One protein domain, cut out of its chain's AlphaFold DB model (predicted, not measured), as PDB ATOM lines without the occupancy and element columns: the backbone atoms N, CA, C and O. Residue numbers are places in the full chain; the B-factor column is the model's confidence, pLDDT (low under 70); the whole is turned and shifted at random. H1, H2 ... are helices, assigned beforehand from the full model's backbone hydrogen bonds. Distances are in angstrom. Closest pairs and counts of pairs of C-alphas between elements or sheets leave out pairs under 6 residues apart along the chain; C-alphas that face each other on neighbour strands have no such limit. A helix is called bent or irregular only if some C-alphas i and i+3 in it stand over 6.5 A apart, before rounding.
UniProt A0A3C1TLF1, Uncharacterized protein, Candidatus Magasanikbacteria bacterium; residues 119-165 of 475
ATOM      1  N   ASP A 119     128.746 261.283 176.552       87.69
ATOM      2  CA  ASP A 119     128.152 262.221 175.594       87.69
ATOM      3  C   ASP A 119     128.161 261.697 174.145       87.69
ATOM      4  O   ASP A 119     127.453 262.236 173.295       87.69
ATOM      5  N   ASP A 120     128.905 260.618 173.868       86.19
ATOM      6  CA  ASP A 120     128.946 259.977 172.547       86.19
ATOM      7  C   ASP A 120     127.702 259.104 172.288       86.19
ATOM      8  O   ASP A 120     127.470 258.662 171.160       86.19
ATOM      9  N   PHE A 121     126.876 258.853 173.315       87.31
ATOM     10  CA  PHE A 121     125.700 257.984 173.235       87.31
ATOM     11  C   PHE A 121     124.410 258.707 173.611       87.31
ATOM     12  O   PHE A 121     124.320 259.438 174.598       87.31
ATOM     13  N   TYR A 122     123.337 258.396 172.884       88.75
ATOM     14  CA  TYR A 122     121.987 258.754 173.305       88.75
ATOM     15  C   TYR A 122     121.460 257.725 174.317       88.75
ATOM     16  O   TYR A 122     120.947 256.668 173.944       88.75
ATOM     17  N   LEU A 123     121.608 258.028 175.609       90.69
ATOM     18  CA  LEU A 123     121.201 257.150 176.708       90.69
ATOM     19  C   LEU A 123     119.846 257.571 177.288       90.69
ATOM     20  O   LEU A 123     119.689 258.706 177.751       90.69
ATOM     21  N   SER A 124     118.888 256.639 177.332       92.44
ATOM     22  CA  SER A 124     117.651 256.824 178.100       92.44
ATOM     23  C   SER A 124     117.934 256.833 179.606       92.44
ATOM     24  O   SER A 124     118.992 256.383 180.056       92.44
ATOM     25  N   ASP A 125     116.987 257.315 180.409       93.19
ATOM     26  CA  ASP A 125     117.149 257.328 181.866       93.19
ATOM     27  C   ASP A 125     117.248 255.904 182.442       93.19
ATOM     28  O   ASP A 125     118.001 255.668 183.389       93.19
ATOM     29  N   GLU A 126     116.588 254.925 181.817       93.44
ATOM     30  CA  GLU A 126     116.736 253.508 182.156       93.44
ATOM     31  C   GLU A 126     118.150 252.996 181.858       93.44
ATOM     32  O   GLU A 126     118.743 252.314 182.695       93.44
ATOM     33  N   ALA A 127     118.717 253.343 180.698       92.94
ATOM     34  CA  ALA A 127     120.077 252.947 180.333       92.94
ATOM     35  C   ALA A 127     121.115 253.557 181.288       92.94
ATOM     36  O   ALA A 127     122.021 252.857 181.743       92.94
ATOM     37  N   LYS A 128     120.948 254.832 181.669       93.25
ATOM     38  CA  LYS A 128     121.799 255.497 182.672       93.25
ATOM     39  C   LYS A 128     121.710 254.812 184.036       93.25
ATOM     40  O   LYS A 128     122.737 254.571 184.668       93.25
ATOM     41  N   ALA A 129     120.501 254.457 184.477       92.88
ATOM     42  CA  ALA A 129     120.298 253.744 185.736       92.88
ATOM     43  C   ALA A 129     120.954 252.351 185.726       92.88
ATOM     44  O   ALA A 129     121.568 251.951 186.717       92.88
ATOM     45  N   LEU A 130     120.874 251.626 184.603       93.81
ATOM     46  CA  LEU A 130     121.547 250.335 184.431       93.81
ATOM     47  C   LEU A 130     123.073 250.480 184.416       93.81
ATOM     48  O   LEU A 130     123.739 249.709 185.101       93.81
ATOM     49  N   LEU A 131     123.625 251.487 183.731       93.06
ATOM     50  CA  LEU A 131     125.065 251.778 183.750       93.06
ATOM     51  C   LEU A 131     125.565 252.091 185.161       93.06
ATOM     52  O   LEU A 131     126.578 251.539 185.580       93.06
ATOM     53  N   ASN A 132     124.846 252.921 185.921       93.56
ATOM     54  CA  ASN A 132     125.209 253.218 187.307       93.56
ATOM     55  C   ASN A 132     125.193 251.961 188.194       93.56
ATOM     56  O   ASN A 132     126.102 251.762 188.998       93.56
ATOM     57  N   LYS A 133     124.174 251.107 188.035       92.81
ATOM     58  CA  LYS A 133     123.986 249.912 188.865       92.81
ATOM     59  C   LYS A 133     124.936 248.766 188.505       92.81
ATOM     60  O   LYS A 133     125.446 248.103 189.401       92.81
ATOM     61  N   ASN A 134     125.119 248.506 187.213       91.50
ATOM     62  CA  ASN A 134     125.758 247.290 186.710       91.50
ATOM     63  C   ASN A 134     127.119 247.552 186.049       91.50
ATOM     64  O   ASN A 134     127.771 246.598 185.640       91.50
ATOM     65  N   ALA A 135     127.519 248.816 185.868       90.94
ATOM     66  CA  ALA A 135     128.637 249.231 185.012       90.94
ATOM     67  C   ALA A 135     128.487 248.854 183.519       90.94
ATOM     68  O   ALA A 135     129.407 249.061 182.732       90.94
ATOM     69  N   PHE A 136     127.318 248.355 183.107       90.62
ATOM     70  CA  PHE A 136     126.939 248.131 181.713       90.62
ATOM     71  C   PHE A 136     125.424 248.302 181.536       90.62
ATOM     72  O   PHE A 136     124.642 248.119 182.472       90.62
ATOM     73  N   ALA A 137     125.000 248.611 180.315       90.50
ATOM     74  CA  ALA A 137     123.601 248.567 179.912       90.50
ATOM     75  C   ALA A 137     123.476 247.832 178.577       90.50
ATOM     76  O   ALA A 137     124.380 247.880 177.745       90.50
ATOM     77  N   VAL A 138     122.347 247.151 178.385       89.62
ATOM     78  CA  VAL A 138     121.987 246.522 177.112       89.62
ATOM     79  C   VAL A 138     120.915 247.380 176.469       89.62
ATOM     80  O   VAL A 138     119.894 247.673 177.092       89.62
ATOM     81  N   MET A 139     121.157 247.787 175.231       87.50
ATOM     82  CA  MET A 139     120.248 248.616 174.454       87.50
ATOM     83  C   MET A 139     119.874 247.898 173.157       87.50
ATOM     84  O   MET A 139     120.696 247.149 172.625       87.50
ATOM     85  N   PRO A 140     118.660 248.121 172.627       85.50
ATOM     86  CA  PRO A 140     118.316 247.663 171.291       85.50
ATOM     87  C   PRO A 140     119.290 248.234 170.255       85.50
ATOM     88  O   PRO A 140     119.610 249.422 170.289       85.50
ATOM     89  N   ALA A 141     119.718 247.391 169.322       82.88
ATOM     90  CA  ALA A 141     120.461 247.788 168.134       82.88
ATOM     91  C   ALA A 141     119.666 247.379 166.888       82.88
ATOM     92  O   ALA A 141     118.893 246.423 166.932       82.88
ATOM     93  N   TYR A 142     119.857 248.109 165.790       84.06
ATOM     94  CA  TYR A 142     119.139 247.896 164.525       84.06
ATOM     95  C   TYR A 142     120.037 247.320 163.423       84.06
ATOM     96  O   TYR A 142     119.716 247.427 162.244       84.06
ATOM     97  N   ASN A 143     121.180 246.748 163.807       87.50
ATOM     98  CA  ASN A 143     122.106 246.119 162.878       87.50
ATOM     99  C   ASN A 143     121.750 244.639 162.729       87.50
ATOM    100  O   ASN A 143     121.672 243.928 163.730       87.50
ATOM    101  N   ASP A 144     121.591 244.182 161.489       84.88
ATOM    102  CA  ASP A 144     121.359 242.765 161.180       84.88
ATOM    103  C   ASP A 144     122.635 241.917 161.329       84.88
ATOM    104  O   ASP A 144     122.579 240.699 161.458       84.88
ATOM    105  N   GLU A 145     123.798 242.571 161.309       89.31
ATOM    106  CA  GLU A 145     125.121 241.955 161.284       89.31
ATOM    107  C   GLU A 145     126.081 242.674 162.242       89.31
ATOM    108  O   GLU A 145     125.854 243.818 162.640       89.31
ATOM    109  N   PHE A 146     127.200 242.035 162.591       90.56
ATOM    110  CA  PHE A 146     128.221 242.657 163.448       90.56
ATOM    111  C   PHE A 146     129.046 243.731 162.722       90.56
ATOM    112  O   PHE A 146     129.482 244.702 163.340       90.56
ATOM    113  N   TYR A 147     129.286 243.569 161.415       89.50
ATOM    114  CA  TYR A 147     130.206 244.443 160.680       89.50
ATOM    115  C   TYR A 147     129.753 245.912 160.574       89.50
ATOM    116  O   TYR A 147     130.634 246.759 160.711       89.50
ATOM    117  N   PRO A 148     128.454 246.258 160.402       91.31
ATOM    118  CA  PRO A 148     128.023 247.654 160.370       91.31
ATOM    119  C   PRO A 148     128.320 248.346 161.701       91.31
ATOM    120  O   PRO A 148     128.888 249.429 161.713       91.31
ATOM    121  N   LEU A 149     128.072 247.664 162.829       90.50
ATOM    122  CA  LEU A 149     128.410 248.181 164.157       90.50
ATOM    123  C   LEU A 149     129.916 248.437 164.301       90.50
ATOM    124  O   LEU A 149     130.332 249.448 164.860       90.50
ATOM    125  N   TYR A 150     130.753 247.521 163.815       92.88
ATOM    126  CA  TYR A 150     132.206 247.679 163.898       92.88
ATOM    127  C   TYR A 150     132.730 248.780 162.975       92.88
ATOM    128  O   TYR A 150     133.692 249.466 163.327       92.88
ATOM    129  N   GLU A 151     132.112 248.954 161.811       93.00
ATOM    130  CA  GLU A 151     132.426 250.026 160.876       93.00
ATOM    131  C   GLU A 151     132.019 251.393 161.445       93.00
ATOM    132  O   GLU A 151     132.848 252.307 161.479       93.00
ATOM    133  N   ASP A 152     130.814 251.505 162.000       91.19
ATOM    134  CA  ASP A 152     130.339 252.706 162.688       91.19
ATOM    135  C   ASP A 152     131.245 253.062 163.866       91.19
ATOM    136  O   ASP A 152     131.691 254.206 163.994       91.19
ATOM    137  N   ASN A 153     131.592 252.080 164.699       92.00
ATOM    138  CA  ASN A 153     132.521 252.284 165.805       92.00
ATOM    139  C   ASN A 153     133.880 252.795 165.313       92.00
ATOM    140  O   ASN A 153     134.450 253.717 165.895       92.00
ATOM    141  N   ARG A 154     134.388 252.254 164.200       93.50
ATOM    142  CA  ARG A 154     135.650 252.698 163.599       93.50
ATOM    143  C   ARG A 154     135.589 254.152 163.128       93.50
ATOM    144  O   ARG A 154     136.547 254.882 163.376       93.50
ATOM    145  N   TYR A 155     134.523 254.572 162.447       93.62
ATOM    146  CA  TYR A 155     134.393 255.955 161.963       93.62
ATOM    147  C   TYR A 155     134.166 256.961 163.093       93.62
ATOM    148  O   TYR A 155     134.628 258.097 162.994       93.62
ATOM    149  N   ASN A 156     133.506 256.535 164.171       90.25
ATOM    150  CA  ASN A 156     133.220 257.372 165.335       90.25
ATOM    151  C   ASN A 156     134.288 257.275 166.437       90.25
ATOM    152  O   ASN A 156     134.124 257.869 167.496       90.25
ATOM    153  N   TYR A 157     135.386 256.544 166.207       89.75
ATOM    154  CA  TYR A 157     136.443 256.296 167.198       89.75
ATOM    155  C   TYR A 157     135.933 255.668 168.513       89.75
ATOM    156  O   TYR A 157     136.528 255.858 169.575       89.75
ATOM    157  N   LEU A 158     134.859 254.875 168.437       89.62
ATOM    158  CA  LEU A 158     134.294 254.138 169.564       89.62
ATOM    159  C   LEU A 158     134.994 252.775 169.725       89.62
ATOM    160  O   LEU A 158     135.169 252.050 168.741       89.62
ATOM    161  N   PRO A 159     135.393 252.377 170.947       89.50
ATOM    162  CA  PRO A 159     135.946 251.047 171.186       89.50
ATOM    163  C   PRO A 159     134.910 249.937 170.957       89.50
ATOM    164  O   PRO A 159     133.807 249.985 171.494       89.50
ATOM    165  N   SER A 160     135.295 248.891 170.224       89.94
ATOM    166  CA  SER A 160     134.472 247.687 170.049       89.94
ATOM    167  C   SER A 160     134.824 246.619 171.082       89.94
ATOM    168  O   SER A 160     135.989 246.249 171.229       89.94
ATOM    169  N   PHE A 161     133.806 246.057 171.733       87.75
ATOM    170  CA  PHE A 161     133.927 244.798 172.465       87.75
ATOM    171  C   PHE A 161     133.560 243.644 171.525       87.75
ATOM    172  O   PHE A 161     132.403 243.488 171.141       87.75
ATOM    173  N   ILE A 162     134.564 242.878 171.098       89.75
ATOM    174  CA  ILE A 162     134.395 241.788 170.133       89.75
ATOM    175  C   ILE A 162     134.311 240.470 170.898       89.75
ATOM    176  O   ILE A 162     135.252 240.097 171.598       89.75
ATOM    177  N   THR A 163     133.195 239.763 170.743       89.19
ATOM    178  CA  THR A 163     133.009 238.416 171.289       89.19
ATOM    179  C   THR A 163     133.310 237.361 170.229       89.19
ATOM    180  O   THR A 163     133.369 237.638 169.023       89.19
ATOM    181  N   THR A 164     133.465 236.118 170.680       90.06
ATOM    182  CA  THR A 164     133.550 234.940 169.808       90.06
ATOM    183  C   THR A 164     132.346 234.803 168.881       90.06
ATOM    184  O   THR A 164     132.484 234.235 167.798       90.06
ATOM    185  N   ASP A 165     131.193 235.365 169.254       89.56
ATOM    186  CA  ASP A 165     129.953 235.292 168.476       89.56
ATOM    187  C   ASP A 165     130.114 235.919 167.094       89.56
ATOM    188  O   ASP A 165     129.551 235.413 166.134       89.56
TER     189      ASP A 165
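Overview. This is residues 119 to 165 of the 475 residues of an uncharacterized protein of Candidatus Magasanikbacteria bacterium (UniProt A0A3C1TLF1). Two short helices, H1 and H2, sit at the two ends of an open, loose model, joined by a long looping link, residues 135 to 145, with the middle between the helices largely empty. Beyond H2, the last stretch, residues 156 to 165, folds back past that helix, while residues 119 to 124 lead from the first printed residue to H1. The printed part has 47 residues with two named helices, H1 then H2 along the chain, and no named strand. The class is all helix, though under half of the residues, 20 of 47, are in named elements. The whole is loose, with a radius of gyration of the C-alphas of 12.0 A and spans of 29 by 24 by 18 A.

Arrangement. H1, residues 125 to 134, and H2, residues 146 to 155, are apart, with no C-alpha of the one within 8 A of the other. A long link of 11 residues joins them. In both helices every O i to N i+4 pair is within hydrogen-bond range.

Along the chain. H1 begins at Asp 125, with its C-alpha at (117.149, 257.328, 181.866), and ends at Asn 134; its first and last C-alphas are 14.1 A apart. H2 begins at Phe 146, with its C-alpha at (128.221, 242.657, 163.448), and ends at Tyr 155, with its C-alpha at (134.393, 255.955, 161.963); its first and last C-alphas are 14.7 A apart. Neither helix is bent or irregular.

Size, cuts and confidence. The two C-alphas farthest apart are those of Asp 125 and Thr 164, at 30.3 A. The first and last printed C-alphas, of Asp 119 and Asp 165, are 27.9 A apart. The printed part has no cut. The mean pLDDT of the printed part is 90.2, and no printed residue is under 70.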